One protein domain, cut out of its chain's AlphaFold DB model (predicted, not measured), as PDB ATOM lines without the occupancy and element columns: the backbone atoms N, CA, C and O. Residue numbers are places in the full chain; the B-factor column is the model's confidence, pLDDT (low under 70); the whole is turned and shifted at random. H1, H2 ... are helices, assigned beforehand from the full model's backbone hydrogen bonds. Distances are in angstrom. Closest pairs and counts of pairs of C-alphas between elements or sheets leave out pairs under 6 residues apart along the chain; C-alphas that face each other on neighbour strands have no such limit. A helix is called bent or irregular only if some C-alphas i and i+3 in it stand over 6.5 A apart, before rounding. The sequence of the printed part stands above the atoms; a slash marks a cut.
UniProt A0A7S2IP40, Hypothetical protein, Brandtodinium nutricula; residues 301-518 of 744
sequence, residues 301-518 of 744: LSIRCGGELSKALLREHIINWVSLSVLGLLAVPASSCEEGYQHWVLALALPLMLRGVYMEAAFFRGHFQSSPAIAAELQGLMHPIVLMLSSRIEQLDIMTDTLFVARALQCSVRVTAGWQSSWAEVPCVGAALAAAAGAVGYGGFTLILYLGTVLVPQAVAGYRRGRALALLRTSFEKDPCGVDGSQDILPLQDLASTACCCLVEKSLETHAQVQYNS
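AT A GLANCE: This is residues 301 to 518 of the 744 residues of the protein "Hypothetical protein" of Brandtodinium nutricula (UniProt A0A7S2IP40). Six helices or arms, H1, H2, H4a, H5b, H7 and H8, make a long up-and-down bundle, each running against the one before it. At one end the bent helices H4 and H5 turn their short arms H4b and H5a into a hairpin head across the bundle; H7 and H8 lie in the half away from that head, with H3 and H6 toward the far end. The printed part has 218 residues with eight named helices, H1 to H8 in order, and no named strand: all helix. It is loose, with a radius of gyration of the C-alphas of 22.1 A, and elongated, spanning 69 by 39 by 26 A.

HOW THE PARTS SIT: H1, residues 301 to 330, and H2, residues 344 to 370, form a helical hairpin at a shallow tilt of 8 degrees; their closest C-alphas, of Asn 320 and Leu 352, are 6.3 A apart. H3, residues 372 to 381, touches H2 only at the corner, the C-alphas of Phe 368 and Ala 375 being closest at 4.9 A. H4, residues 384 to 424, is the hub, touching 4 other helices; by its hydrogen bonds it was assigned as one helix, but it is bent, with C-alphas 410 and 413 7.6 A apart, and its arms H4a, residues 384 to 410, and H4b, residues 413 to 424, are about perpendicular at 79 degrees. H4a touches H1 with residues 395 to 406 alone, closest at the C-alphas of Leu 403 and Gly 328, 5.2 A. H5, residues 430 to 471, was likewise assigned as one helix but is bent, C-alphas 439 and 442 being 9.3 A apart, into H5a, residues 430 to 439, and H5b, residues 442 to 471, itself irregular with C-alphas 453 and 456 6.9 A apart. H4b and H5a form a helical hairpin, closest at the C-alphas of Ala 424 and Gly 430, 4.4 A. H6, residues 475 to 478, only just touches H7, residues 485 to 495, with 3 pairs of C-alphas within 8 A, closest Ser 475 and Gly 485 at 6.3 A. H7 and H8, residues 499 to 516, form a helical hairpin, closest at the C-alphas of Gln 493 and Cys 502, 6.2 A. Every O i to N i+4 pair is within hydrogen-bond range in H3, H4a and H5a; the counts are 23 of 26 in H1 and H5b, 21 of 23 in H2, 6 of 8 in H4b, 6 of 7 in H7 and 13 of 14 in H8, and H6 is too short for such a pair.

IN THESE COORDINATES: H1 begins at C-alpha 301 (96.030, 148.190, 98.076) and is 41.7 A long. H2 measures 40.0 A, H4a 39.2 A, H5b 41.1 A and H8 25.4 A, ending at C-alpha 516 (111.461, 152.813, 88.735).

THE WHOLE: The farthest C-alphas, of Ala 431 and Ser 518, are 69.8 A apart. The printed part has no cut, and the H1 to H2 link is long. Mean pLDDT of the printed part is 73.1; 83 residues are under 70, among them 461 to 518.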
ATOM      1  N   LEU A 301      96.183 147.171  97.032       39.59
ATOM      2  CA  LEU A 301      96.030 148.190  98.076       39.59
ATOM      3  C   LEU A 301      97.163 149.222  98.170       39.59
ATOM      4  O   LEU A 301      96.917 150.319  98.661       39.59
ATOM      5  N   SER A 302      98.395 148.931  97.736       39.53
ATOM      6  CA  SER A 302      99.519 149.855  97.992       39.53
ATOM      7  C   SER A 302      99.350 151.200  97.269       39.53
ATOM      8  O   SER A 302      99.641 152.245  97.848       39.53
ATOM      9  N   ILE A 303      98.781 151.184  96.060       40.34
ATOM     10  CA  ILE A 303      98.507 152.385  95.258       40.34
ATOM     11  C   ILE A 303      97.196 153.060  95.709       40.34
ATOM     12  O   ILE A 303      97.135 154.284  95.822       40.34
ATOM     13  N   ARG A 304      96.159 152.285  96.073       41.72
ATOM     14  CA  ARG A 304      94.878 152.841  96.567       41.72
ATOM     15  C   ARG A 304      94.981 153.458  97.966       41.72
ATOM     16  O   ARG A 304      94.316 154.459  98.236       41.72
ATOM     17  N   CYS A 305      95.833 152.917  98.839       45.41
ATOM     18  CA  CYS A 305      96.045 153.439 100.191       45.41
ATOM     19  C   CYS A 305      96.663 154.837 100.196       45.41
ATOM     20  O   CYS A 305      96.321 155.633 101.067       45.41
ATOM     21  N   GLY A 306      97.525 155.164  99.226       51.44
ATOM     22  CA  GLY A 306      98.123 156.498  99.132       51.44
ATOM     23  C   GLY A 306      97.063 157.597  99.005       51.44
ATOM     24  O   GLY A 306      97.136 158.617  99.687       51.44
ATOM     25  N   GLY A 307      96.024 157.354  98.200       60.91
ATOM     26  CA  GLY A 307      94.941 158.310  97.976       60.91
ATOM     27  C   GLY A 307      94.075 158.566  99.212       60.91
ATOM     28  O   GLY A 307      93.861 159.720  99.581       60.91
ATOM     29  N   GLU A 308      93.570 157.518  99.866       66.88
ATOM     30  CA  GLU A 308      92.683 157.676 101.033       66.88
ATOM     31  C   GLU A 308      93.424 158.193 102.267       66.88
ATOM     32  O   GLU A 308      92.915 159.031 103.013       66.88
ATOM     33  N   LEU A 309      94.670 157.772 102.446       63.31
ATOM     34  CA  LEU A 309      95.472 158.189 103.581       63.31
ATOM     35  C   LEU A 309      95.950 159.645 103.450       63.31
ATOM     36  O   LEU A 309      95.891 160.393 104.426       63.31
ATOM     37  N   SER A 310      96.323 160.097 102.247       64.00
ATOM     38  CA  SER A 310      96.598 161.519 101.996       64.00
ATOM     39  C   SER A 310      95.351 162.386 102.189       64.00
ATOM     40  O   SER A 310      95.443 163.475 102.757       64.00
ATOM     41  N   LYS A 311      94.161 161.900 101.803       70.81
ATOM     42  CA  LYS A 311      92.892 162.585 102.115       70.81
ATOM     43  C   LYS A 311      92.644 162.660 103.620       70.81
ATOM     44  O   LYS A 311      92.200 163.703 104.102       70.81
ATOM     45  N   ALA A 312      92.943 161.594 104.364       72.62
ATOM     46  CA  ALA A 312      92.817 161.576 105.817       72.62
ATOM     47  C   ALA A 312      93.767 162.588 106.476       72.62
ATOM     48  O   ALA A 312      93.319 163.394 107.287       72.62
ATOM     49  N   LEU A 313      95.042 162.626 106.073       70.38
ATOM     50  CA  LEU A 313      96.013 163.610 106.571       70.38
ATOM     51  C   LEU A 313      95.607 165.051 106.232       70.38
ATOM     52  O   LEU A 313      95.663 165.920 107.102       70.38
ATOM     53  N   LEU A 314      95.132 165.307 105.009       72.50
ATOM     54  CA  LEU A 314      94.618 166.621 104.611       72.50
ATOM     55  C   LEU A 314      93.409 167.034 105.461       72.50
ATOM     56  O   LEU A 314      93.321 168.174 105.917       72.50
ATOM     57  N   ARG A 315      92.477 166.107 105.701       78.19
ATOM     58  CA  ARG A 315      91.304 166.351 106.544       78.19
ATOM     59  C   ARG A 315      91.715 166.663 107.980       78.19
ATOM     60  O   ARG A 315      91.220 167.635 108.540       78.19
ATOM     61  N   GLU A 316      92.631 165.887 108.552       80.75
ATOM     62  CA  GLU A 316      93.180 166.135 109.890       80.75
ATOM     63  C   GLU A 316      93.884 167.488 109.974       80.75
ATOM     64  O   GLU A 316      93.719 168.211 110.954       80.75
ATOM     65  N   HIS A 317      94.631 167.871 108.943       76.31
ATOM     66  CA  HIS A 317      95.297 169.164 108.883       76.31
ATOM     67  C   HIS A 317      94.287 170.320 108.885       76.31
ATOM     68  O   HIS A 317      94.392 171.214 109.723       76.31
ATOM     69  N   ILE A 318      93.261 170.264 108.029       78.56
ATOM     70  CA  ILE A 318      92.184 171.269 107.988       78.56
ATOM     71  C   ILE A 318      91.446 171.330 109.331       78.56
ATOM     72  O   ILE A 318      91.186 172.419 109.842       78.56
ATOM     73  N   ILE A 319      91.125 170.171 109.922       82.75
ATOM     74  CA  ILE A 319      90.472 170.097 111.234       82.75
ATOM     75  C   ILE A 319      91.348 170.761 112.289       82.75
ATOM     76  O   ILE A 319      90.838 171.585 113.042       82.75
ATOM     77  N   ASN A 320      92.643 170.445 112.340       83.12
ATOM     78  CA  ASN A 320      93.560 171.034 113.308       83.12
ATOM     79  C   ASN A 320      93.666 172.545 113.112       83.12
ATOM     80  O   ASN A 320      93.499 173.271 114.079       83.12
ATOM     81  N   TRP A 321      93.841 173.031 111.886       83.75
ATOM     82  CA  TRP A 321      93.900 174.464 111.591       83.75
ATOM     83  C   TRP A 321      92.663 175.212 112.071       83.75
ATOM     84  O   TRP A 321      92.756 176.117 112.896       83.75
ATOM     85  N   VAL A 322      91.486 174.789 111.606       86.12
ATOM     86  CA  VAL A 322      90.227 175.443 111.966       86.12
ATOM     87  C   VAL A 322      89.974 175.327 113.467       86.12
ATOM     88  O   VAL A 322      89.585 176.307 114.096       86.12
ATOM     89  N   SER A 323      90.226 174.162 114.067       89.12
ATOM     90  CA  SER A 323      89.984 173.946 115.497       89.12
ATOM     91  C   SER A 323      90.939 174.754 116.369       89.12
ATOM     92  O   SER A 323      90.495 175.328 117.356       89.12
ATOM     93  N   LEU A 324      92.223 174.845 116.011       88.56
ATOM     94  CA  LEU A 324      93.218 175.639 116.735       88.56
ATOM     95  C   LEU A 324      92.886 177.137 116.650       88.56
ATOM     96  O   LEU A 324      92.885 177.809 117.681       88.56
ATOM     97  N   SER A 325      92.497 177.634 115.471       90.06
ATOM     98  CA  SER A 325      92.040 179.020 115.301       90.06
ATOM     99  C   SER A 325      90.753 179.314 116.075       90.06
ATOM    100  O   SER A 325      90.627 180.339 116.741       90.06
ATOM    101  N   VAL A 326      89.775 178.407 116.034       90.56
ATOM    102  CA  VAL A 326      88.531 178.570 116.798       90.56
ATOM    103  C   VAL A 326      88.816 178.536 118.298       90.56
ATOM    104  O   VAL A 326      88.308 179.387 119.019       90.56
ATOM    105  N   LEU A 327      89.661 177.621 118.781       90.12
ATOM    106  CA  LEU A 327      90.051 177.549 120.192       90.12
ATOM    107  C   LEU A 327      90.762 178.822 120.659       90.12
ATOM    108  O   LEU A 327      90.419 179.347 121.718       90.12
ATOM    109  N   GLY A 328      91.706 179.348 119.872       88.69
ATOM    110  CA  GLY A 328      92.392 180.595 120.207       88.69
ATOM    111  C   GLY A 328      91.446 181.802 120.232       88.69
ATOM    112  O   GLY A 328      91.553 182.643 121.120       88.69
ATOM    113  N   LEU A 329      90.456 181.867 119.334       88.69
ATOM    114  CA  LEU A 329      89.434 182.923 119.357       88.69
ATOM    115  C   LEU A 329      88.413 182.745 120.494       88.69
ATOM    116  O   LEU A 329      87.988 183.726 121.098       88.69
ATOM    117  N   LEU A 330      88.041 181.510 120.841       89.44
ATOM    118  CA  LEU A 330      87.181 181.222 121.996       89.44
ATOM    119  C   LEU A 330      87.865 181.543 123.327       89.44
ATOM    120  O   LEU A 330      87.181 181.736 124.329       89.44
ATOM    121  N   ALA A 331      89.194 181.636 123.341       85.69
ATOM    122  CA  ALA A 331      89.945 182.095 124.497       85.69
ATOM    123  C   ALA A 331      89.846 183.608 124.733       85.69
ATOM    124  O   ALA A 331      90.170 184.046 125.835       85.69
ATOM    125  N   VAL A 332      89.378 184.396 123.751       88.50
ATOM    126  CA  VAL A 332      89.272 185.862 123.859       88.50
ATOM    127  C   VAL A 332      88.585 186.295 125.155       88.50
ATOM    128  O   VAL A 332      89.180 187.085 125.870       88.50
ATOM    129  N   PRO A 333      87.394 185.802 125.543       89.56
ATOM    130  CA  PRO A 333      86.716 186.289 126.749       89.56
ATOM    131  C   PRO A 333      87.448 185.956 128.055       89.56
ATOM    132  O   PRO A 333      87.142 186.541 129.089       89.56
ATOM    133  N   ALA A 334      88.368 184.993 128.018       85.88
ATOM    134  CA  ALA A 334      89.138 184.548 129.171       85.88
ATOM    135  C   ALA A 334      90.560 185.118 129.201       85.88
ATOM    136  O   ALA A 334      91.270 184.907 130.184       85.88
ATOM    137  N   SER A 335      90.992 185.803 128.141       84.88
ATOM    138  CA  SER A 335      92.239 186.551 128.144       84.88
ATOM    139  C   SER A 335      92.004 187.959 128.676       84.88
ATOM    140  O   SER A 335      90.961 188.574 128.456       84.88
ATOM    141  N   SER A 336      92.996 188.478 129.390       87.81
ATOM    142  CA  SER A 336      93.054 189.888 129.755       87.81
ATOM    143  C   SER A 336      94.261 190.519 129.077       87.81
ATOM    144  O   SER A 336      95.183 189.836 128.621       87.81
ATOM    145  N   CYS A 337      94.255 191.842 128.973       85.44
ATOM    146  CA  CYS A 337      95.362 192.531 128.331       85.44
ATOM    147  C   CYS A 337      96.684 192.373 129.112       85.44
ATOM    148  O   CYS A 337      97.759 192.222 128.520       85.44
ATOM    149  N   GLU A 338      96.569 192.355 130.442       83.56
ATOM    150  CA  GLU A 338      97.668 192.306 131.410       83.56
ATOM    151  C   GLU A 338      98.193 190.881 131.609       83.56
ATOM    152  O   GLU A 338      99.396 190.652 131.507       83.56
ATOM    153  N   GLU A 339      97.300 189.912 131.825       79.62
ATOM    154  CA  GLU A 339      97.680 188.515 132.089       79.62
ATOM    155  C   GLU A 339      97.927 187.723 130.796       79.62
ATOM    156  O   GLU A 339      98.511 186.642 130.821       79.62
ATOM    157  N   GLY A 340      97.507 188.258 129.646       81.06
ATOM    158  CA  GLY A 340      97.588 187.572 128.363       81.06
ATOM    159  C   GLY A 340      96.560 186.446 128.242       81.06
ATOM    160  O   GLY A 340      95.455 186.513 128.786       81.06
ATOM    161  N   TYR A 341      96.898 185.420 127.459       80.19
ATOM    162  CA  TYR A 341      96.060 184.233 127.333       80.19
ATOM    163  C   TYR A 341      96.337 183.263 128.482       80.19
ATOM    164  O   TYR A 341      97.475 183.040 128.887       80.19
ATOM    165  N   GLN A 342      95.277 182.647 128.988       83.06
ATOM    166  CA  GLN A 342      95.383 181.677 130.066       83.06
ATOM    167  C   GLN A 342      96.011 180.370 129.553       83.06
ATOM    168  O   GLN A 342      95.652 179.868 128.486       83.06
ATOM    169  N   HIS A 343      96.906 179.763 130.337       83.50
ATOM    170  CA  HIS A 343      97.620 178.538 129.944       83.50
ATOM    171  C   HIS A 343      96.700 177.348 129.618       83.50
ATOM    172  O   HIS A 343      97.096 176.454 128.869       83.50
ATOM    173  N   TRP A 344      95.461 177.330 130.125       86.69
ATOM    174  CA  TRP A 344      94.501 176.261 129.824       86.69
ATOM    175  C   TRP A 344      94.149 176.176 128.333       86.69
ATOM    176  O   TRP A 344      93.799 175.102 127.853       86.69
ATOM    177  N   VAL A 345      94.292 177.268 127.579       84.88
ATOM    178  CA  VAL A 345      94.037 177.279 126.130       84.88
ATOM    179  C   VAL A 345      95.033 176.374 125.403       84.88
ATOM    180  O   VAL A 345      94.650 175.596 124.532       84.88
ATOM    181  N   LEU A 346      96.299 176.381 125.835       85.44
ATOM    182  CA  LEU A 346      97.320 175.456 125.335       85.44
ATOM    183  C   LEU A 346      97.018 174.009 125.745       85.44
ATOM    184  O   LEU A 346      97.247 173.083 124.966       85.44
ATOM    185  N   ALA A 347      96.451 173.805 126.936       87.31
ATOM    186  CA  ALA A 347      96.027 172.478 127.382       87.31
ATOM    187  C   ALA A 347      94.888 171.906 126.515       87.31
ATOM    188  O   ALA A 347      94.855 170.698 126.293       87.31
ATOM    189  N   LEU A 348      94.000 172.747 125.969       87.50
ATOM    190  CA  LEU A 348      92.975 172.316 125.007       87.50
ATOM    191  C   LEU A 348      93.525 172.053 123.603       87.50
ATOM    192  O   LEU A 348      92.980 171.223 122.877       87.50
ATOM    193  N   ALA A 349      94.606 172.730 123.219       87.25
ATOM    194  CA  ALA A 349      95.293 172.483 121.955       87.25
ATOM    195  C   ALA A 349      96.063 171.152 121.963       87.25
ATOM    196  O   ALA A 349      96.203 170.498 120.928       87.25
ATOM    197  N   LEU A 350      96.547 170.726 123.135       86.81
ATOM    198  CA  LEU A 350      97.380 169.535 123.283       86.81
ATOM    199  C   LEU A 350      96.720 168.244 122.754       86.81
ATOM    200  O   LEU A 350      97.384 167.546 121.991       86.81
ATOM    201  N   PRO A 351      95.445 167.915 123.048       89.88
ATOM    202  CA  PRO A 351      94.772 166.760 122.451       89.88
ATOM    203  C   PRO A 351      94.738 166.768 120.918       89.88
ATOM    204  O   PRO A 351      94.925 165.719 120.305       89.88
ATOM    205  N   LEU A 352      94.536 167.934 120.292       86.50
ATOM    206  CA  LEU A 352      94.541 168.071 118.829       86.50
ATOM    207  C   LEU A 352      95.942 167.816 118.262       86.50
ATOM    208  O   LEU A 352      96.109 167.052 117.309       86.50
ATOM    209  N   MET A 353      96.965 168.373 118.915       84.06
ATOM    210  CA  MET A 353      98.359 168.125 118.551       84.06
ATOM    211  C   MET A 353      98.725 166.642 118.717       84.06
ATOM    212  O   MET A 353      99.281 166.038 117.803       84.06
ATOM    213  N   LEU A 354      98.361 166.018 119.842       84.44
ATOM    214  CA  LEU A 354      98.623 164.600 120.108       84.44
ATOM    215  C   LEU A 354      97.909 163.679 119.113       84.44
ATOM    216  O   LEU A 354      98.501 162.700 118.661       84.44
ATOM    217  N   ARG A 355      96.669 164.003 118.727       84.81
ATOM    218  CA  ARG A 355      95.942 163.283 117.672       84.81
ATOM    219  C   ARG A 355      96.684 163.359 116.342       84.81
ATOM    220  O   ARG A 355      96.894 162.325 115.717       84.81
ATOM    221  N   GLY A 356      97.131 164.548 115.936       80.88
ATOM    222  CA  GLY A 356      97.918 164.703 114.709       80.88
ATOM    223  C   GLY A 356      99.216 163.887 114.743       80.88
ATOM    224  O   GLY A 356      99.512 163.180 113.785       80.88
ATOM    225  N   VAL A 357      99.935 163.904 115.873       80.19
ATOM    226  CA  VAL A 357     101.146 163.089 116.073       80.19
ATOM    227  C   VAL A 357     100.840 161.601 115.944       80.19
ATOM    228  O   VAL A 357     101.590 160.867 115.307       80.19
ATOM    229  N   TYR A 358      99.744 161.142 116.544       82.75
ATOM    230  CA  TYR A 358      99.342 159.746 116.461       82.75
ATOM    231  C   TYR A 358      99.059 159.324 115.013       82.75
ATOM    232  O   TYR A 358      99.548 158.279 114.588       82.75
ATOM    233  N   MET A 359      98.333 160.149 114.252       79.81
ATOM    234  CA  MET A 359      97.996 159.877 112.849       79.81
ATOM    235  C   MET A 359      99.236 159.876 111.949       79.81
ATOM    236  O   MET A 359      99.409 158.956 111.156       79.81
ATOM    237  N   GLU A 360     100.145 160.841 112.117       76.69
ATOM    238  CA  GLU A 360     101.433 160.867 111.409       76.69
ATOM    239  C   GLU A 360     102.294 159.652 111.767       76.69
ATOM    240  O   GLU A 360     102.829 158.974 110.895       76.69
ATOM    241  N   ALA A 361     102.398 159.304 113.050       79.31
ATOM    242  CA  ALA A 361     103.160 158.136 113.480       79.31
ATOM    243  C   ALA A 361     102.541 156.816 112.989       79.31
ATOM    244  O   ALA A 361     103.265 155.838 112.785       79.31
ATOM    245  N   ALA A 362     101.216 156.747 112.846       78.88
ATOM    246  CA  ALA A 362     100.524 155.605 112.254       78.88
ATOM    247  C   ALA A 362     100.790 155.527 110.744       78.88
ATOM    248  O   ALA A 362     101.146 154.456 110.257       78.88
ATOM    249  N   PHE A 363     100.722 156.666 110.045       76.69
ATOM    250  CA  PHE A 363     101.080 156.803 108.632       76.69
ATOM    251  C   PHE A 363     102.491 156.281 108.365       76.69
ATOM    252  O   PHE A 363     102.680 155.350 107.583       76.69
ATOM    253  N   PHE A 364     103.478 156.834 109.074       74.38
ATOM    254  CA  PHE A 364     104.876 156.471 108.884       74.38
ATOM    255  C   PHE A 364     105.119 155.003 109.220       74.38
ATOM    256  O   PHE A 364     105.814 154.320 108.477       74.38
ATOM    257  N   ARG A 365     104.510 154.470 110.287       78.88
ATOM    258  CA  ARG A 365     104.638 153.041 110.609       78.88
ATOM    259  C   ARG A 365     104.060 152.144 109.522       78.88
ATOM    260  O   ARG A 365     104.731 151.186 109.155       78.88
ATOM    261  N   GLY A 366     102.870 152.449 109.007       77.44
ATOM    262  CA  GLY A 366     102.269 151.681 107.916       77.44
ATOM    263  C   GLY A 366     103.142 151.707 106.662       77.44
ATOM    264  O   GLY A 366     103.463 150.659 106.107       77.44
ATOM    265  N   HIS A 367     103.620 152.894 106.283       70.38
ATOM    266  CA  HIS A 367     104.450 153.071 105.094       70.38
ATOM    267  C   HIS A 367     105.823 152.388 105.221       70.38
ATOM    268  O   HIS A 367     106.253 151.659 104.324       70.38
ATOM    269  N   PHE A 368     106.488 152.536 106.369       75.69
ATOM    270  CA  PHE A 368     107.783 151.902 106.633       75.69
ATOM    271  C   PHE A 368     107.696 150.381 106.746       75.69
ATOM    272  O   PHE A 368     108.651 149.693 106.390       75.69
ATOM    273  N   GLN A 369     106.565 149.840 107.208       79.62
ATOM    274  CA  GLN A 369     106.333 148.396 107.193       79.62
ATOM    275  C   GLN A 369     106.159 147.864 105.768       79.62
ATOM    276  O   GLN A 369     106.653 146.779 105.472       79.62
ATOM    277  N   SER A 370     105.504 148.624 104.882       74.25
ATOM    278  CA  SER A 370     105.331 148.225 103.481       74.25
ATOM    279  C   SER A 370     106.598 148.360 102.630       74.25
ATOM    280  O   SER A 370     106.717 147.658 101.631       74.25
ATOM    281  N   SER A 371     107.552 149.220 103.013       75.25
ATOM    282  CA  SER A 371     108.774 149.455 102.230       75.25
ATOM    283  C   SER A 371     110.018 149.665 103.117       75.25
ATOM    284  O   SER A 371     110.392 150.801 103.430       75.25
ATOM    285  N   PRO A 372     110.697 148.576 103.538       77.06
ATOM    286  CA  PRO A 372     111.822 148.640 104.476       77.06
ATOM    287  C   PRO A 372     113.048 149.387 103.935       77.06
ATOM    288  O   PRO A 372     113.764 150.029 104.701       77.06
ATOM    289  N   ALA A 373     113.299 149.313 102.623       73.88
ATOM    290  CA  ALA A 373     114.425 149.997 101.982       73.88
ATOM    291  C   ALA A 373     114.288 151.523 102.100       73.88
ATOM    292  O   ALA A 373     115.223 152.221 102.482       73.88
ATOM    293  N   ILE A 374     113.073 152.016 101.881       65.81
ATOM    294  CA  ILE A 374     112.727 153.435 101.981       65.81
ATOM    295  C   ILE A 374     112.722 153.889 103.426       65.81
ATOM    296  O   ILE A 374     113.177 154.986 103.736       65.81
ATOM    297  N   ALA A 375     112.266 153.023 104.331       69.19
ATOM    298  CA  ALA A 375     112.375 153.275 105.756       69.19
ATOM    299  C   ALA A 375     113.827 153.502 106.187       69.19
ATOM    300  O   ALA A 375     114.086 154.440 106.937       69.19
ATOM    301  N   ALA A 376     114.769 152.689 105.700       74.88
ATOM    302  CA  ALA A 376     116.185 152.838 106.024       74.88
ATOM    303  C   ALA A 376     116.773 154.149 105.475       74.88
ATOM    304  O   ALA A 376     117.511 154.836 106.181       74.88
ATOM    305  N   GLU A 377     116.407 154.527 104.250       69.25
ATOM    306  CA  GLU A 377     116.887 155.757 103.614       69.25
ATOM    307  C   GLU A 377     116.312 157.013 104.290       69.25
ATOM    308  O   GLU A 377     117.056 157.914 104.676       69.25
ATOM    309  N   LEU A 378     115.004 157.037 104.563       62.25
ATOM    310  CA  LEU A 378     114.356 158.137 105.283       62.25
ATOM    311  C   LEU A 378     114.830 158.260 106.728       62.25
ATOM    312  O   LEU A 378     115.018 159.379 107.200       62.25
ATOM    313  N   GLN A 379     115.065 157.143 107.424       69.44
ATOM    314  CA  GLN A 379     115.666 157.166 108.760       69.44
ATOM    315  C   GLN A 379     117.082 157.754 108.743       69.44
ATOM    316  O   GLN A 379     117.471 158.401 109.717       69.44
ATOM    317  N   GLY A 380     117.832 157.559 107.653       68.19
ATOM    318  CA  GLY A 380     119.140 158.181 107.440       68.19
ATOM    319  C   GLY A 380     119.059 159.677 107.126       68.19
ATOM    320  O   GLY A 380     119.920 160.441 107.562       68.19
ATOM    321  N   LEU A 381     118.018 160.103 106.408       57.31
ATOM    322  CA  LEU A 381     117.824 161.492 105.984       57.31
ATOM    323  C   LEU A 381     117.265 162.382 107.092       57.31
ATOM    324  O   LEU A 381     117.762 163.486 107.311       57.31
ATOM    325  N   MET A 382     116.234 161.919 107.799       61.62
ATOM    326  CA  MET A 382     115.604 162.668 108.878       61.62
ATOM    327  C   MET A 382     115.030 161.739 109.940       61.62
ATOM    328  O   MET A 382     114.163 160.907 109.689       61.62
ATOM    329  N   HIS A 383     115.459 161.954 111.184       70.38
ATOM    330  CA  HIS A 383     114.905 161.233 112.320       70.38
ATOM    331  C   HIS A 383     113.384 161.500 112.405       70.38
ATOM    332  O   HIS A 383     112.989 162.669 112.380       70.38
ATOM    333  N   PRO A 384     112.520 160.480 112.578       63.78
ATOM    334  CA  PRO A 384     111.057 160.639 112.652       63.78
ATOM    335  C   PRO A 384     110.579 161.681 113.675       63.78
ATOM    336  O   PRO A 384     109.534 162.305 113.519       63.78
ATOM    337  N   ILE A 385     111.385 161.914 114.712       66.88
ATOM    338  CA  ILE A 385     111.158 162.982 115.694       66.88
ATOM    339  C   ILE A 385     111.210 164.368 115.038       66.88
ATOM    340  O   ILE A 385     110.359 165.197 115.330       66.88
ATOM    341  N   VAL A 386     112.170 164.635 114.150       67.31
ATOM    342  CA  VAL A 386     112.301 165.945 113.490       67.31
ATOM    343  C   VAL A 386     111.102 166.210 112.583       67.31
ATOM    344  O   VAL A 386     110.587 167.324 112.565       67.31
ATOM    345  N   LEU A 387     110.602 165.177 111.901       64.25
ATOM    346  CA  LEU A 387     109.365 165.244 111.117       64.25
ATOM    347  C   LEU A 387     108.183 165.680 111.974       64.25
ATOM    348  O   LEU A 387     107.562 166.711 111.714       64.25
ATOM    349  N   MET A 388     107.944 164.933 113.050       67.62
ATOM    350  CA  MET A 388     106.870 165.223 113.989       67.62
ATOM    351  C   MET A 388     106.993 166.635 114.571       67.62
ATOM    352  O   MET A 388     106.005 167.366 114.612       67.62
ATOM    353  N   LEU A 389     108.201 167.040 114.980       69.69
ATOM    354  CA  LEU A 389     108.470 168.377 115.512       69.69
ATOM    355  C   LEU A 389     108.160 169.468 114.486       69.69
ATOM    356  O   LEU A 389     107.554 170.471 114.845       69.69
ATOM    357  N   SER A 390     108.503 169.259 113.217       67.75
ATOM    358  CA  SER A 390     108.267 170.253 112.166       67.75
ATOM    359  C   SER A 390     106.773 170.455 111.905       67.75
ATOM    360  O   SER A 390     106.320 171.590 111.800       67.75
ATOM    361  N   SER A 391     105.968 169.381 111.903       71.44
ATOM    362  CA  SER A 391     104.505 169.539 111.861       71.44
ATOM    363  C   SER A 391     103.961 170.279 113.080       71.44
ATOM    364  O   SER A 391     102.940 170.958 112.971       71.44
ATOM    365  N   ARG A 392     104.569 170.090 114.257       80.00
ATOM    366  CA  ARG A 392     104.097 170.739 115.482       80.00
ATOM    367  C   ARG A 392     104.429 172.217 115.501       80.00
ATOM    368  O   ARG A 392     103.598 172.985 115.961       80.00
ATOM    369  N   ILE A 393     105.593 172.600 114.991       77.00
ATOM    370  CA  ILE A 393     105.992 174.003 114.866       77.00
ATOM    371  C   ILE A 393     104.935 174.777 114.066       77.00
ATOM    372  O   ILE A 393     104.442 175.781 114.550       77.00
ATOM    373  N   GLU A 394     104.470 174.239 112.941       76.19
ATOM    374  CA  GLU A 394     103.403 174.852 112.131       76.19
ATOM    375  C   GLU A 394     102.054 174.947 112.867       76.19
ATOM    376  O   GLU A 394     101.349 175.948 112.786       76.19
ATOM    377  N   GLN A 395     101.675 173.922 113.636       81.75
ATOM    378  CA  GLN A 395     100.448 173.981 114.445       81.75
ATOM    379  C   GLN A 395     100.542 175.000 115.581       81.75
ATOM    380  O   GLN A 395      99.554 175.661 115.913       81.75
ATOM    381  N   LEU A 396     101.726 175.110 116.181       81.44
ATOM    382  CA  LEU A 396     102.022 176.127 117.174       81.44
ATOM    383  C   LEU A 396     102.001 177.516 116.540       81.44
ATOM    384  O   LEU A 396     101.462 178.413 117.176       81.44
ATOM    385  N   ASP A 397     102.473 177.677 115.302       82.62
ATOM    386  CA  ASP A 397     102.439 178.951 114.579       82.62
ATOM    387  C   ASP A 397     101.018 179.510 114.512       82.62
ATOM    388  O   ASP A 397     100.711 180.561 115.075       82.62
ATOM    389  N   ILE A 398     100.099 178.723 113.950       84.31
ATOM    390  CA  ILE A 398      98.688 179.097 113.789       84.31
ATOM    391  C   ILE A 398      98.054 179.409 115.136       84.31
ATOM    392  O   ILE A 398      97.285 180.366 115.256       84.31
ATOM    393  N   MET A 399      98.360 178.603 116.154       86.69
ATOM    394  CA  MET A 399      97.885 178.853 117.507       86.69
ATOM    395  C   MET A 399      98.417 180.195 118.016       86.69
ATOM    396  O   MET A 399      97.631 181.001 118.504       86.69
ATOM    397  N   THR A 400      99.713 180.479 117.875       84.50
ATOM    398  CA  THR A 400     100.304 181.744 118.331       84.50
ATOM    399  C   THR A 400      99.772 182.953 117.567       84.50
ATOM    400  O   THR A 400      99.413 183.939 118.207       84.50
ATOM    401  N   ASP A 401      99.595 182.863 116.249       86.25
ATOM    402  CA  ASP A 401      98.983 183.913 115.431       86.25
ATOM    403  C   ASP A 401      97.527 184.172 115.842       86.25
ATOM    404  O   ASP A 401      97.088 185.318 115.970       86.25
ATOM    405  N   THR A 402      96.778 183.112 116.149       89.81
ATOM    406  CA  THR A 402      95.406 183.239 116.656       89.81
ATOM    407  C   THR A 402      95.378 183.866 118.051       89.81
ATOM    408  O   THR A 402      94.573 184.758 118.325       89.81
ATOM    409  N   LEU A 403      96.256 183.423 118.954       87.81
ATOM    410  CA  LEU A 403      96.359 183.958 120.313       87.81
ATOM    411  C   LEU A 403      96.799 185.425 120.307       87.81
ATOM    412  O   LEU A 403      96.340 186.209 121.141       87.81
ATOM    413  N   PHE A 404      97.635 185.819 119.345       88.25
ATOM    414  CA  PHE A 404      98.002 187.207 119.115       88.25
ATOM    415  C   PHE A 404      96.780 188.056 118.760       88.25
ATOM    416  O   PHE A 404      96.548 189.086 119.392       88.25
ATOM    417  N   VAL A 405      95.952 187.599 117.816       90.38
ATOM    418  CA  VAL A 405      94.682 188.262 117.469       90.38
ATOM    419  C   VAL A 405      93.779 188.359 118.692       90.38
ATOM    420  O   VAL A 405      93.219 189.421 118.967       90.38
ATOM    421  N   ALA A 406      93.672 187.276 119.464       89.56
ATOM    422  CA  ALA A 406      92.847 187.251 120.659       89.56
ATOM    423  C   ALA A 406      93.297 188.294 121.694       89.56
ATOM    424  O   ALA A 406      92.477 189.009 122.274       89.56
ATOM    425  N   ARG A 407      94.612 188.434 121.880       87.62
ATOM    426  CA  ARG A 407      95.194 189.458 122.748       87.62
ATOM    427  C   ARG A 407      95.003 190.866 122.187       87.62
ATOM    428  O   ARG A 407      94.632 191.766 122.936       87.62
ATOM    429  N   ALA A 408      95.199 191.064 120.886       89.75
ATOM    430  CA  ALA A 408      94.975 192.346 120.224       89.75
ATOM    431  C   ALA A 408      93.519 192.819 120.373       89.75
ATOM    432  O   ALA A 408      93.282 194.003 120.606       89.75
ATOM    433  N   LEU A 409      92.549 191.900 120.300       90.88
ATOM    434  CA  LEU A 409      91.132 192.175 120.555       90.88
ATOM    435  C   LEU A 409      90.890 192.664 121.986       90.88
ATOM    436  O   LEU A 409      90.237 193.691 122.163       90.88
ATOM    437  N   GLN A 410      91.472 192.004 122.989       90.75
ATOM    438  CA  GLN A 410      91.334 192.419 124.390       90.75
ATOM    439  C   GLN A 410      92.007 193.756 124.698       90.75
ATOM    440  O   GLN A 410      91.492 194.576 125.453       90.75
ATOM    441  N   CYS A 411      93.152 194.010 124.074       89.44
ATOM    442  CA  CYS A 411      93.912 195.236 124.279       89.44
ATOM    443  C   CYS A 411      93.462 196.388 123.383       89.44
ATOM    444  O   CYS A 411      93.971 197.502 123.514       89.44
ATOM    445  N   SER A 412      92.494 196.138 122.496       92.94
ATOM    446  CA  SER A 412      92.114 197.045 121.420       92.94
ATOM    447  C   SER A 412      91.853 198.456 121.935       92.94
ATOM    448  O   SER A 412      92.426 199.396 121.402       92.94
ATOM    449  N   VAL A 413      91.090 198.631 123.018       90.06
ATOM    450  CA  VAL A 413      90.746 199.965 123.544       90.06
ATOM    451  C   VAL A 413      91.992 200.775 123.921       90.06
ATOM    452  O   VAL A 413      92.101 201.940 123.541       90.06
ATOM    453  N   ARG A 414      92.951 200.157 124.622       86.88
ATOM    454  CA  ARG A 414      94.170 200.828 125.093       86.88
ATOM    455  C   ARG A 414      95.105 201.173 123.933       86.88
ATOM    456  O   ARG A 414      95.598 202.292 123.858       86.88
ATOM    457  N   VAL A 415      95.306 200.231 123.013       89.00
ATOM    458  CA  VAL A 415      96.234 200.394 121.879       89.00
ATOM    459  C   VAL A 415      95.677 201.341 120.823       89.00
ATOM    460  O   VAL A 415      96.413 202.131 120.238       89.00
ATOM    461  N   THR A 416      94.363 201.305 120.599       91.81
ATOM    462  CA  THR A 416      93.708 202.097 119.555       91.81
ATOM    463  C   THR A 416      93.916 203.594 119.761       91.81
ATOM    464  O   THR A 416      94.108 204.296 118.779       91.81
ATOM    465  N   ALA A 417      93.933 204.093 121.000       89.19
ATOM    466  CA  ALA A 417      94.139 205.519 121.260       89.19
ATOM    467  C   ALA A 417      95.524 206.006 120.788       89.19
ATOM    468  O   ALA A 417      95.606 206.970 120.029       89.19
ATOM    469  N   GLY A 418      96.595 205.300 121.172       87.00
ATOM    470  CA  GLY A 418      97.957 205.621 120.724       87.00
ATOM    471  C   GLY A 418      98.148 205.397 119.221       87.00
ATOM    472  O   GLY A 418      98.800 206.178 118.528       87.00
ATOM    473  N   TRP A 419      97.511 204.357 118.679       87.69
ATOM    474  CA  TRP A 419      97.550 204.076 117.250       87.69
ATOM    475  C   TRP A 419      96.850 205.170 116.428       87.69
ATOM    476  O   TRP A 419      97.411 205.658 115.450       87.69
ATOM    477  N   GLN A 420      95.672 205.633 116.855       92.38
ATOM    478  CA  GLN A 420      94.970 206.760 116.234       92.38
ATOM    479  C   GLN A 420      95.799 208.046 116.262       92.38
ATOM    480  O   GLN A 420      95.882 208.720 115.234       92.38
ATOM    481  N   SER A 421      96.412 208.389 117.403       91.12
ATOM    482  CA  SER A 421      97.223 209.608 117.507       91.12
ATOM    483  C   SER A 421      98.422 209.561 116.566       91.12
ATOM    484  O   SER A 421      98.682 210.547 115.886       91.12
ATOM    485  N   SER A 422      99.077 208.399 116.439       87.50
ATOM    486  CA  SER A 422     100.206 208.236 115.514       87.50
ATOM    487  C   SER A 422      99.815 208.470 114.048       87.50
ATOM    488  O   SER A 422     100.554 209.101 113.298       87.50
ATOM    489  N   TRP A 423      98.618 208.034 113.635       91.06
ATOM    490  CA  TRP A 423      98.130 208.277 112.276       91.06
ATOM    491  C   TRP A 423      97.671 209.712 112.052       91.06
ATOM    492  O   TRP A 423      97.830 210.214 110.943       91.06
ATOM    493  N   ALA A 424      97.132 210.385 113.070       93.12
ATOM    494  CA  ALA A 424      96.651 211.761 112.948       93.12
ATOM    495  C   ALA A 424      97.759 212.749 112.533       93.12
ATOM    496  O   ALA A 424      97.466 213.761 111.895       93.12
ATOM    497  N   GLU A 425      99.018 212.435 112.842       91.44
ATOM    498  CA  GLU A 425     100.189 213.245 112.488       91.44
ATOM    499  C   GLU A 425     100.613 213.099 111.015       91.44
ATOM    500  O   GLU A 425     101.370 213.926 110.502       91.44
ATOM    501  N   VAL A 426     100.115 212.083 110.298       90.75
ATOM    502  CA  VAL A 426     100.499 211.824 108.903       90.75
ATOM    503  C   VAL A 426      99.800 212.812 107.954       90.75
ATOM    504  O   VAL A 426      98.566 212.834 107.878       90.75
ATOM    505  N   PRO A 427     100.541 213.603 107.152       94.00
ATOM    506  CA  PRO A 427      99.943 214.568 106.233       94.00
ATOM    507  C   PRO A 427      99.008 213.920 105.201       94.00
ATOM    508  O   PRO A 427      99.255 212.811 104.726       94.00
ATOM    509  N   CYS A 428      97.957 214.647 104.806       94.94
ATOM    510  CA  CYS A 428      96.980 214.310 103.752       94.94
ATOM    511  C   CYS A 428      96.054 213.109 104.027       94.94
ATOM    512  O   CYS A 428      94.872 213.182 103.701       94.94
ATOM    513  N   VAL A 429      96.557 212.023 104.613       94.12
ATOM    514  CA  VAL A 429      95.799 210.779 104.850       94.12
ATOM    515  C   VAL A 429      95.514 210.514 106.327       94.12
ATOM    516  O   VAL A 429      94.632 209.715 106.641       94.12
ATOM    517  N   GLY A 430      96.210 211.201 107.237       93.06
ATOM    518  CA  GLY A 430      96.205 210.889 108.662       93.06
ATOM    519  C   GLY A 430      94.838 210.953 109.326       93.06
ATOM    520  O   GLY A 430      94.467 210.029 110.039       93.06
ATOM    521  N   ALA A 431      94.030 211.974 109.026       95.00
ATOM    522  CA  ALA A 431      92.683 212.099 109.590       95.00
ATOM    523  C   ALA A 431      91.757 210.938 109.178       95.00
ATOM    524  O   ALA A 431      90.998 210.424 110.000       95.00
ATOM    525  N   ALA A 432      91.837 210.498 107.917       95.00
ATOM    526  CA  ALA A 432      91.048 209.374 107.421       95.00
ATOM    527  C   ALA A 432      91.531 208.044 108.017       95.00
ATOM    528  O   ALA A 432      90.712 207.227 108.435       95.00
ATOM    529  N   LEU A 433      92.852 207.845 108.106       90.38
ATOM    530  CA  LEU A 433      93.444 206.648 108.708       90.38
ATOM    531  C   LEU A 433      93.190 206.575 110.215       90.38
ATOM    532  O   LEU A 433      92.856 205.504 110.705       90.38
ATOM    533  N   ALA A 434      93.253 207.692 110.940       93.12
ATOM    534  CA  ALA A 434      92.907 207.757 112.357       93.12
ATOM    535  C   ALA A 434      91.416 207.450 112.587       93.12
ATOM    536  O   ALA A 434      91.079 206.663 113.471       93.12
ATOM    537  N   ALA A 435      90.519 207.996 111.759       95.12
ATOM    538  CA  ALA A 435      89.091 207.680 111.832       95.12
ATOM    539  C   ALA A 435      88.815 206.192 111.550       95.12
ATOM    540  O   ALA A 435      88.060 205.555 112.283       95.12
ATOM    541  N   ALA A 436      89.464 205.617 110.531       91.81
ATOM    542  CA  ALA A 436      89.363 204.193 110.220       91.81
ATOM    543  C   ALA A 436      89.941 203.317 111.346       91.81
ATOM    544  O   ALA A 436      89.287 202.369 111.779       91.81
ATOM    545  N   ALA A 437      91.118 203.669 111.872       90.25
ATOM    546  CA  ALA A 437      91.753 203.004 113.006       90.25
ATOM    547  C   ALA A 437      90.859 203.032 114.251       90.25
ATOM    548  O   ALA A 437      90.814 202.059 114.997       90.25
ATOM    549  N   GLY A 438      90.101 204.112 114.458       94.31
ATOM    550  CA  GLY A 438      89.135 204.197 115.547       94.31
ATOM    551  C   GLY A 438      87.848 203.429 115.350       94.31
ATOM    552  O   GLY A 438      87.363 202.832 116.308       94.31
ATOM    553  N   ALA A 439      87.322 203.397 114.130       95.62
ATOM    554  CA  ALA A 439      86.127 202.623 113.820       95.62
ATOM    555  C   ALA A 439      86.384 201.112 113.918       95.62
ATOM    556  O   ALA A 439      85.553 200.372 114.436       95.62
ATOM    557  N   VAL A 440      87.536 200.660 113.418       95.31
ATOM    558  CA  VAL A 440      87.910 199.239 113.403       95.31
ATOM    559  C   VAL A 440      88.510 198.807 114.746       95.31
ATOM    560  O   VAL A 440      88.309 197.674 115.186       95.31
ATOM    561  N   GLY A 441      89.239 199.706 115.409       94.81
ATOM    562  CA  GLY A 441      90.074 199.382 116.557       94.81
ATOM    563  C   GLY A 441      91.288 198.536 116.166       94.81
ATOM    564  O   GLY A 441      91.302 197.836 115.153       94.81
ATOM    565  N   TYR A 442      92.326 198.569 116.995       90.81
ATOM    566  CA  TYR A 442      93.543 197.792 116.776       90.81
ATOM    567  C   TYR A 442      93.250 196.284 116.695       90.81
ATOM    568  O   TYR A 442      93.705 195.599 115.783       90.81
ATOM    569  N   GLY A 443      92.411 195.770 117.595       92.06
ATOM    570  CA  GLY A 443      92.031 194.359 117.593       92.06
ATOM    571  C   GLY A 443      91.247 193.932 116.352       92.06
ATOM    572  O   GLY A 443      91.513 192.869 115.793       92.06
ATOM    573  N   GLY A 444      90.313 194.770 115.890       92.94
ATOM    574  CA  GLY A 444      89.566 194.509 114.659       92.94
ATOM    575  C   GLY A 444      90.477 194.512 113.434       92.94
ATOM    576  O   GLY A 444      90.327 193.668 112.555       92.94
ATOM    577  N   PHE A 445      91.474 195.398 113.406       91.38
ATOM    578  CA  PHE A 445      92.457 195.462 112.330       91.38
ATOM    579  C   PHE A 445      93.312 194.193 112.286       91.38
ATOM    580  O   PHE A 445      93.428 193.570 111.232       91.38
ATOM    581  N   THR A 446      93.837 193.759 113.433       89.75
ATOM    582  CA  THR A 446      94.612 192.518 113.543       89.75
ATOM    583  C   THR A 446      93.787 191.292 113.154       89.75
ATOM    584  O   THR A 446      94.294 190.417 112.456       89.75
ATOM    585  N   LEU A 447      92.503 191.241 113.526       91.25
ATOM    586  CA  LEU A 447      91.596 190.174 113.096       91.25
ATOM    587  C   LEU A 447      91.379 190.182 111.577       91.25
ATOM    588  O   LEU A 447      91.438 189.126 110.954       91.25
ATOM    589  N   ILE A 448      91.150 191.351 110.971       89.75
ATOM    590  CA  ILE A 448      90.989 191.478 109.514       89.75
ATOM    591  C   ILE A 448      92.258 191.024 108.794       89.75
ATOM    592  O   ILE A 448      92.155 190.286 107.815       89.75
ATOM    593  N   LEU A 449      93.437 191.424 109.281       86.44
ATOM    594  CA  LEU A 449      94.708 190.958 108.734       86.44
ATOM    595  C   LEU A 449      94.822 189.443 108.855       86.44
ATOM    596  O   LEU A 449      94.983 188.780 107.842       86.44
ATOM    597  N   TYR A 450      94.652 188.884 110.051       87.56
ATOM    598  CA  TYR A 450      94.741 187.442 110.262       87.56
ATOM    599  C   TYR A 450      93.783 186.654 109.363       87.56
ATOM    600  O   TYR A 450      94.192 185.705 108.698       87.56
ATOM    601  N   LEU A 451      92.517 187.069 109.268       87.31
ATOM    602  CA  LEU A 451      91.553 186.424 108.379       87.31
ATOM    603  C   LEU A 451      91.946 186.584 106.907       87.31
ATOM    604  O   LEU A 451      91.878 185.618 106.153       87.31
ATOM    605  N   GLY A 452      92.349 187.787 106.499       81.75
ATOM    606  CA  GLY A 452      92.608 188.145 105.108       81.75
ATOM    607  C   GLY A 452      93.960 187.695 104.560       81.75
ATOM    608  O   GLY A 452      94.082 187.575 103.344       81.75
ATOM    609  N   THR A 453      94.957 187.443 105.411       77.62
ATOM    610  CA  THR A 453      96.324 187.080 104.996       77.62
ATOM    611  C   THR A 453      96.747 185.689 105.451       77.62
ATOM    612  O   THR A 453      97.519 185.049 104.741       77.62
ATOM    613  N   VAL A 454      96.226 185.206 106.582       79.69
ATOM    614  CA  VAL A 454      96.606 183.915 107.169       79.69
ATOM    615  C   VAL A 454      95.477 182.913 106.954       79.69
ATOM    616  O   VAL A 454      95.530 182.117 106.017       79.69
ATOM    617  N   LEU A 455      94.395 183.006 107.731       81.69
ATOM    618  CA  LEU A 455      93.403 181.936 107.828       81.69
ATOM    619  C   LEU A 455      92.686 181.653 106.503       81.69
ATOM    620  O   LEU A 455      92.673 180.509 106.053       81.69
ATOM    621  N   VAL A 456      92.076 182.661 105.864       80.75
ATOM    622  CA  VAL A 456      91.284 182.432 104.643       80.75
ATOM    623  C   VAL A 456      92.177 182.076 103.455       80.75
ATOM    624  O   VAL A 456      91.878 181.072 102.809       80.75
ATOM    625  N   PRO A 457      93.262 182.811 103.134       75.12
ATOM    626  CA  PRO A 457      94.106 182.450 102.000       75.12
ATOM    627  C   PRO A 457      94.729 181.068 102.144       75.12
ATOM    628  O   PRO A 457      94.710 180.313 101.178       75.12
ATOM    629  N   GLN A 458      95.225 180.706 103.329       72.81
ATOM    630  CA  GLN A 458      95.848 179.402 103.543       72.81
ATOM    631  C   GLN A 458      94.804 178.277 103.557       72.81
ATOM    632  O   GLN A 458      95.022 177.254 102.913       72.81
ATOM    633  N   ALA A 459      93.624 178.480 104.156       72.50
ATOM    634  CA  ALA A 459      92.535 177.502 104.083       72.50
ATOM    635  C   ALA A 459      92.003 177.329 102.651       72.50
ATOM    636  O   ALA A 459      91.744 176.208 102.218       72.50
ATOM    637  N   VAL A 460      91.858 178.415 101.885       74.38
ATOM    638  CA  VAL A 460      91.414 178.372 100.482       74.38
ATOM    639  C   VAL A 460      92.488 177.765  99.587       74.38
ATOM    640  O   VAL A 460      92.146 176.977  98.708       74.38
ATOM    641  N   ALA A 461      93.764 178.098  99.789       69.31
ATOM    642  CA  ALA A 461      94.876 177.494  99.063       69.31
ATOM    643  C   ALA A 461      94.960 175.995  99.362       69.31
ATOM    644  O   ALA A 461      94.951 175.198  98.425       69.31
ATOM    645  N   GLY A 462      94.920 175.616 100.643       68.62
ATOM    646  CA  GLY A 462      94.856 174.230 101.102       68.62
ATOM    647  C   GLY A 462      93.657 173.485 100.517       68.62
ATOM    648  O   GLY A 462      93.794 172.409  99.946       68.62
ATOM    649  N   TYR A 463      92.466 174.079 100.544       69.50
ATOM    650  CA  TYR A 463      91.285 173.460  99.952       69.50
ATOM    651  C   TYR A 463      91.388 173.328  98.428       69.50
ATOM    652  O   TYR A 463      91.106 172.263  97.888       69.50
ATOM    653  N   ARG A 464      91.778 174.388  97.708       69.88
ATOM    654  CA  ARG A 464      91.854 174.383  96.237       69.88
ATOM    655  C   ARG A 464      92.886 173.396  95.734       69.88
ATOM    656  O   ARG A 464      92.573 172.620  94.839       69.88
ATOM    657  N   ARG A 465      94.086 173.421  96.304       64.94
ATOM    658  CA  ARG A 465      95.162 172.506  95.929       64.94
ATOM    659  C   ARG A 465      94.818 171.077  96.373       64.94
ATOM    660  O   ARG A 465      94.996 170.148  95.598       64.94
ATOM    661  N   GLY A 466      94.208 170.892  97.549       63.25
ATOM    662  CA  GLY A 466      93.820 169.572  98.053       63.25
ATOM    663  C   GLY A 466      92.703 168.957  97.214       63.25
ATOM    664  O   GLY A 466      92.722 167.773  96.893       63.25
ATOM    665  N   ARG A 467      91.764 169.795  96.768       66.50
ATOM    666  CA  ARG A 467      90.746 169.435  95.785       66.50
ATOM    667  C   ARG A 467      91.360 169.162  94.415       66.50
ATOM    668  O   ARG A 467      90.935 168.205  93.789       66.50
ATOM    669  N   ALA A 468      92.316 169.964  93.947       62.91
ATOM    670  CA  ALA A 468      93.012 169.709  92.687       62.91
ATOM    671  C   ALA A 468      93.680 168.333  92.713       62.91
ATOM    672  O   ALA A 468      93.494 167.572  91.781       62.91
ATOM    673  N   LEU A 469      94.314 167.957  93.823       57.22
ATOM    674  CA  LEU A 469      94.905 166.631  94.016       57.22
ATOM    675  C   LEU A 469      93.876 165.510  94.105       57.22
ATOM    676  O   LEU A 469      94.044 164.460  93.497       57.22
ATOM    677  N   ALA A 470      92.770 165.737  94.815       57.81
ATOM    678  CA  ALA A 470      91.673 164.776  94.860       57.81
ATOM    679  C   ALA A 470      90.982 164.601  93.492       57.81
ATOM    680  O   ALA A 470      90.415 163.542  93.227       57.81
ATOM    681  N   LEU A 471      90.999 165.640  92.646       61.69
ATOM    682  CA  LEU A 471      90.447 165.646  91.288       61.69
ATOM    683  C   LEU A 471      91.450 165.181  90.227       61.69
ATOM    684  O   LEU A 471      91.014 164.655  89.208       61.69
ATOM    685  N   LEU A 472      92.757 165.283  90.483       57.31
ATOM    686  CA  LEU A 472      93.864 164.689  89.717       57.31
ATOM    687  C   LEU A 472      93.899 163.160  89.866       57.31
ATOM    688  O   LEU A 472      94.948 162.527  89.816       57.31
ATOM    689  N   ARG A 473      92.725 162.541  90.001       51.28
ATOM    690  CA  ARG A 473      92.482 161.105  90.120       51.28
ATOM    691  C   ARG A 473      92.844 160.336  88.841       51.28
ATOM    692  O   ARG A 473      92.165 159.389  88.490       51.28
ATOM    693  N   THR A 474      93.823 160.788  88.064       48.78
ATOM    694  CA  THR A 474      94.009 160.308  86.700       48.78
ATOM    695  C   THR A 474      95.437 160.310  86.191       48.78
ATOM    696  O   THR A 474      95.617 159.781  85.116       48.78
ATOM    697  N   SER A 475      96.453 160.843  86.862       44.69
ATOM    698  CA  SER A 475      97.835 160.690  86.367       44.69
ATOM    699  C   SER A 475      98.520 159.487  86.990       44.69
ATOM    700  O   SER A 475      98.946 158.616  86.259       44.69
ATOM    701  N   PHE A 476      98.473 159.311  88.310       44.19
ATOM    702  CA  PHE A 476      98.936 158.060  88.934       44.19
ATOM    703  C   PHE A 476      98.117 156.827  88.506       44.19
ATOM    704  O   PHE A 476      98.627 155.712  88.532       44.19
ATOM    705  N   GLU A 477      96.854 157.018  88.100       48.78
ATOM    706  CA  GLU A 477      96.007 155.944  87.556       48.78
ATOM    707  C   GLU A 477      96.138 155.761  86.026       48.78
ATOM    708  O   GLU A 477      95.953 154.642  85.556       48.78
ATOM    709  N   LYS A 478      96.437 156.808  85.226       47.91
ATOM    710  CA  LYS A 478      96.585 156.683  83.749       47.91
ATOM    711  C   LYS A 478      98.031 156.596  83.263       47.91
ATOM    712  O   LYS A 478      98.258 156.082  82.176       47.91
ATOM    713  N   ASP A 479      98.970 157.088  84.051       47.59
ATOM    714  CA  ASP A 479     100.414 157.009  83.859       47.59
ATOM    715  C   ASP A 479     101.052 156.329  85.088       47.59
ATOM    716  O   ASP A 479     101.733 156.964  85.901       47.59
ATOM    717  N   PRO A 480     100.838 155.009  85.254       46.78
ATOM    718  CA  PRO A 480     101.530 154.226  86.276       46.78
ATOM    719  C   PRO A 480     103.058 154.214  86.077       46.78
ATOM    720  O   PRO A 480     103.781 153.763  86.962       46.78
ATOM    721  N   CYS A 481     103.553 154.705  84.933       42.03
ATOM    722  CA  CYS A 481     104.967 154.828  84.593       42.03
ATOM    723  C   CYS A 481     105.592 156.155  85.076       42.03
ATOM    724  O   CYS A 481     106.804 156.323  84.976       42.03
ATOM    725  N   GLY A 482     104.804 157.072  85.654       46.16
ATOM    726  CA  GLY A 482     105.299 158.181  86.477       46.16
ATOM    727  C   GLY A 482     106.010 159.319  85.735       46.16
ATOM    728  O   GLY A 482     106.633 160.155  86.390       46.16
ATOM    729  N   VAL A 483     105.906 159.393  84.406       49.34
ATOM    730  CA  VAL A 483     106.537 160.457  83.611       49.34
ATOM    731  C   VAL A 483     105.868 161.806  83.902       49.34
ATOM    732  O   VAL A 483     106.559 162.804  84.120       49.34
ATOM    733  N   ASP A 484     104.541 161.815  84.048       46.22
ATOM    734  CA  ASP A 484     103.760 163.008  84.405       46.22
ATOM    735  C   ASP A 484     103.581 163.187  85.926       46.22
ATOM    736  O   ASP A 484     103.263 164.281  86.397       46.22
ATOM    737  N   GLY A 485     103.868 162.155  86.729       48.53
ATOM    738  CA  GLY A 485     103.705 162.188  88.190       48.53
ATOM    739  C   GLY A 485     104.536 163.277  88.881       48.53
ATOM    740  O   GLY A 485     104.096 163.859  89.870       48.53
ATOM    741  N   SER A 486     105.703 163.623  88.328       47.91
ATOM    742  CA  SER A 486     106.534 164.743  88.805       47.91
ATOM    743  C   SER A 486     105.857 166.114  88.655       47.91
ATOM    744  O   SER A 486     106.048 166.996  89.495       47.91
ATOM    745  N   GLN A 487     105.014 166.292  87.631       45.97
ATOM    746  CA  GLN A 487     104.266 167.533  87.408       45.97
ATOM    747  C   GLN A 487     103.062 167.661  88.345       45.97
ATOM    748  O   GLN A 487     102.676 168.780  88.675       45.97
ATOM    749  N   ASP A 488     102.525 166.542  88.837       48.44
ATOM    750  CA  ASP A 488     101.468 166.519  89.859       48.44
ATOM    751  C   ASP A 488     102.005 166.573  91.293       48.44
ATOM    752  O   ASP A 488     101.298 167.000  92.213       48.44
ATOM    753  N   ILE A 489     103.279 166.215  91.477       45.84
ATOM    754  CA  ILE A 489     104.023 166.398  92.726       45.84
ATOM    755  C   ILE A 489     104.216 167.888  93.035       45.84
ATOM    756  O   ILE A 489     104.059 168.273  94.184       45.84
ATOM    757  N   LEU A 490     104.447 168.756  92.045       41.78
ATOM    758  CA  LEU A 490     104.607 170.209  92.244       41.78
ATOM    759  C   LEU A 490     103.369 170.898  92.885       41.78
ATOM    760  O   LEU A 490     103.527 171.660  93.837       41.78
ATOM    761  N   PRO A 491     102.117 170.632  92.465       42.12
ATOM    762  CA  PRO A 491     100.910 171.072  93.177       42.12
ATOM    763  C   PRO A 491     100.742 170.476  94.586       42.12
ATOM    764  O   PRO A 491     100.173 171.134  95.464       42.12
ATOM    765  N   LEU A 492     101.234 169.249  94.808       43.75
ATOM    766  CA  LEU A 492     101.348 168.577  96.114       43.75
ATOM    767  C   LEU A 492     102.355 169.291  97.022       43.75
ATOM    768  O   LEU A 492     102.034 169.554  98.173       43.75
ATOM    769  N   GLN A 493     103.501 169.682  96.474       40.84
ATOM    770  CA  GLN A 493     104.606 170.431  97.081       40.84
ATOM    771  C   GLN A 493     104.156 171.826  97.537       40.84
ATOM    772  O   GLN A 493     104.486 172.298  98.625       40.84
ATOM    773  N   ASP A 494     103.294 172.446  96.737       39.22
ATOM    774  CA  ASP A 494     102.660 173.724  97.024       39.22
ATOM    775  C   ASP A 494     101.522 173.592  98.061       39.22
ATOM    776  O   ASP A 494     101.315 174.480  98.892       39.22
ATOM    777  N   LEU A 495     100.766 172.486  98.062       42.88
ATOM    778  CA  LEU A 495      99.827 172.164  99.149       42.88
ATOM    779  C   LEU A 495     100.565 171.892 100.467       42.88
ATOM    780  O   LEU A 495     100.072 172.215 101.546       42.88
ATOM    781  N   ALA A 496     101.742 171.284 100.362       47.47
ATOM    782  CA  ALA A 496     102.532 170.711 101.435       47.47
ATOM    783  C   ALA A 496     103.395 171.729 102.191       47.47
ATOM    784  O   ALA A 496     104.379 171.338 102.809       47.47
ATOM    785  N   SER A 497     103.018 173.013 102.240       42.00
ATOM    786  CA  SER A 497     103.792 174.025 102.977       42.00
ATOM    787  C   SER A 497     103.967 173.725 104.478       42.00
ATOM    788  O   SER A 497     104.770 174.383 105.126       42.00
ATOM    789  N   THR A 498     103.300 172.700 105.024       50.97
ATOM    790  CA  THR A 498     103.715 172.006 106.253       50.97
ATOM    791  C   THR A 498     104.859 171.014 106.010       50.97
ATOM    792  O   THR A 498     104.678 169.987 105.356       50.97
ATOM    793  N   ALA A 499     105.998 171.234 106.671       42.62
ATOM    794  CA  ALA A 499     107.223 170.424 106.593       42.62
ATOM    795  C   ALA A 499     107.048 168.887 106.679       42.62
ATOM    796  O   ALA A 499     107.831 168.147 106.090       42.62
ATOM    797  N   CYS A 500     106.022 168.383 107.373       42.91
ATOM    798  CA  CYS A 500     105.745 166.943 107.458       42.91
ATOM    799  C   CYS A 500     105.267 166.339 106.129       42.91
ATOM    800  O   CYS A 500     105.589 165.194 105.831       42.91
ATOM    801  N   CYS A 501     104.535 167.106 105.316       46.62
ATOM    802  CA  CYS A 501     104.027 166.643 104.028       46.62
ATOM    803  C   CYS A 501     105.092 166.723 102.927       46.62
ATOM    804  O   CYS A 501     105.117 165.826 102.100       46.62
ATOM    805  N   CYS A 502     106.030 167.682 102.965       45.22
ATOM    806  CA  CYS A 502     107.194 167.703 102.058       45.22
ATOM    807  C   CYS A 502     108.111 166.482 102.225       45.22
ATOM    808  O   CYS A 502     108.793 166.064 101.293       45.22
ATOM    809  N   LEU A 503     108.152 165.888 103.418       48.12
ATOM    810  CA  LEU A 503     108.863 164.629 103.609       48.12
ATOM    811  C   LEU A 503     108.039 163.417 103.231       48.12
ATOM    812  O   LEU A 503     108.632 162.458 102.758       48.12
ATOM    813  N   VAL A 504     106.712 163.449 103.362       51.03
ATOM    814  CA  VAL A 504     105.848 162.439 102.731       51.03
ATOM    815  C   VAL A 504     105.997 162.500 101.210       51.03
ATOM    816  O   VAL A 504     106.145 161.467 100.578       51.03
ATOM    817  N   GLU A 505     106.074 163.696 100.637       49.38
ATOM    818  CA  GLU A 505     106.359 163.949  99.227       49.38
ATOM    819  C   GLU A 505     107.717 163.373  98.824       49.38
ATOM    820  O   GLU A 505     107.755 162.537  97.931       49.38
ATOM    821  N   LYS A 506     108.811 163.699  99.529       53.28
ATOM    822  CA  LYS A 506     110.118 163.083  99.249       53.28
ATOM    823  C   LYS A 506     110.125 161.578  99.486       53.28
ATOM    824  O   LYS A 506     110.757 160.867  98.726       53.28
ATOM    825  N   SER A 507     109.392 161.074 100.475       50.06
ATOM    826  CA  SER A 507     109.244 159.631 100.706       50.06
ATOM    827  C   SER A 507     108.553 158.947  99.529       50.06
ATOM    828  O   SER A 507     108.991 157.885  99.105       50.06
ATOM    829  N   LEU A 508     107.494 159.559  98.994       53.19
ATOM    830  CA  LEU A 508     106.727 159.057  97.856       53.19
ATOM    831  C   LEU A 508     107.497 159.210  96.539       53.19
ATOM    832  O   LEU A 508     107.462 158.306  95.713       53.19
ATOM    833  N   GLU A 509     108.230 160.306  96.362       55.53
ATOM    834  CA  GLU A 509     109.085 160.562  95.202       55.53
ATOM    835  C   GLU A 509     110.283 159.605  95.191       55.53
ATOM    836  O   GLU A 509     110.544 158.964  94.178       55.53
ATOM    837  N   THR A 510     110.951 159.415  96.333       53.34
ATOM    838  CA  THR A 510     111.980 158.383  96.513       53.34
ATOM    839  C   THR A 510     111.382 156.987  96.331       53.34
ATOM    840  O   THR A 510     112.020 156.145  95.714       53.34
ATOM    841  N   HIS A 511     110.144 156.725  96.772       50.66
ATOM    842  CA  HIS A 511     109.488 155.437  96.527       50.66
ATOM    843  C   HIS A 511     109.252 155.163  95.051       50.66
ATOM    844  O   HIS A 511     109.610 154.081  94.580       50.66
ATOM    845  N   ALA A 512     108.701 156.143  94.338       53.75
ATOM    846  CA  ALA A 512     108.483 156.073  92.904       53.75
ATOM    847  C   ALA A 512     109.819 155.894  92.168       53.75
ATOM    848  O   ALA A 512     109.948 154.999  91.342       53.75
ATOM    849  N   GLN A 513     110.849 156.661  92.536       54.91
ATOM    850  CA  GLN A 513     112.174 156.576  91.921       54.91
ATOM    851  C   GLN A 513     112.899 155.261  92.221       54.91
ATOM    852  O   GLN A 513     113.532 154.719  91.324       54.91
ATOM    853  N   VAL A 514     112.813 154.715  93.437       52.84
ATOM    854  CA  VAL A 514     113.434 153.426  93.799       52.84
ATOM    855  C   VAL A 514     112.718 152.259  93.117       52.84
ATOM    856  O   VAL A 514     113.377 151.313  92.694       52.84
ATOM    857  N   GLN A 515     111.389 152.321  92.972       52.81
ATOM    858  CA  GLN A 515     110.651 151.321  92.194       52.81
ATOM    859  C   GLN A 515     110.947 151.404  90.692       52.81
ATOM    860  O   GLN A 515     110.922 150.374  90.027       52.81
ATOM    861  N   TYR A 516     111.247 152.596  90.167       50.84
ATOM    862  CA  TYR A 516     111.461 152.813  88.735       50.84
ATOM    863  C   TYR A 516     112.925 152.635  88.295       50.84
ATOM    864  O   TYR A 516     113.200 152.079  87.236       50.84
ATOM    865  N   ASN A 517     113.887 153.047  89.125       48.69
ATOM    866  CA  ASN A 517     115.319 153.041  88.804       48.69
ATOM    867  C   ASN A 517     116.046 151.779  89.275       48.69
ATOM    868  O   ASN A 517     117.270 151.794  89.410       48.69
ATOM    869  N   SER A 518     115.351 150.655  89.461       47.53
ATOM    870  CA  SER A 518     116.007 149.365  89.710       47.53
ATOM    871  C   SER A 518     116.901 148.883  88.545       47.53
ATOM    872  O   SER A 518     117.437 147.781  88.628       47.53
TER     873      SER A 518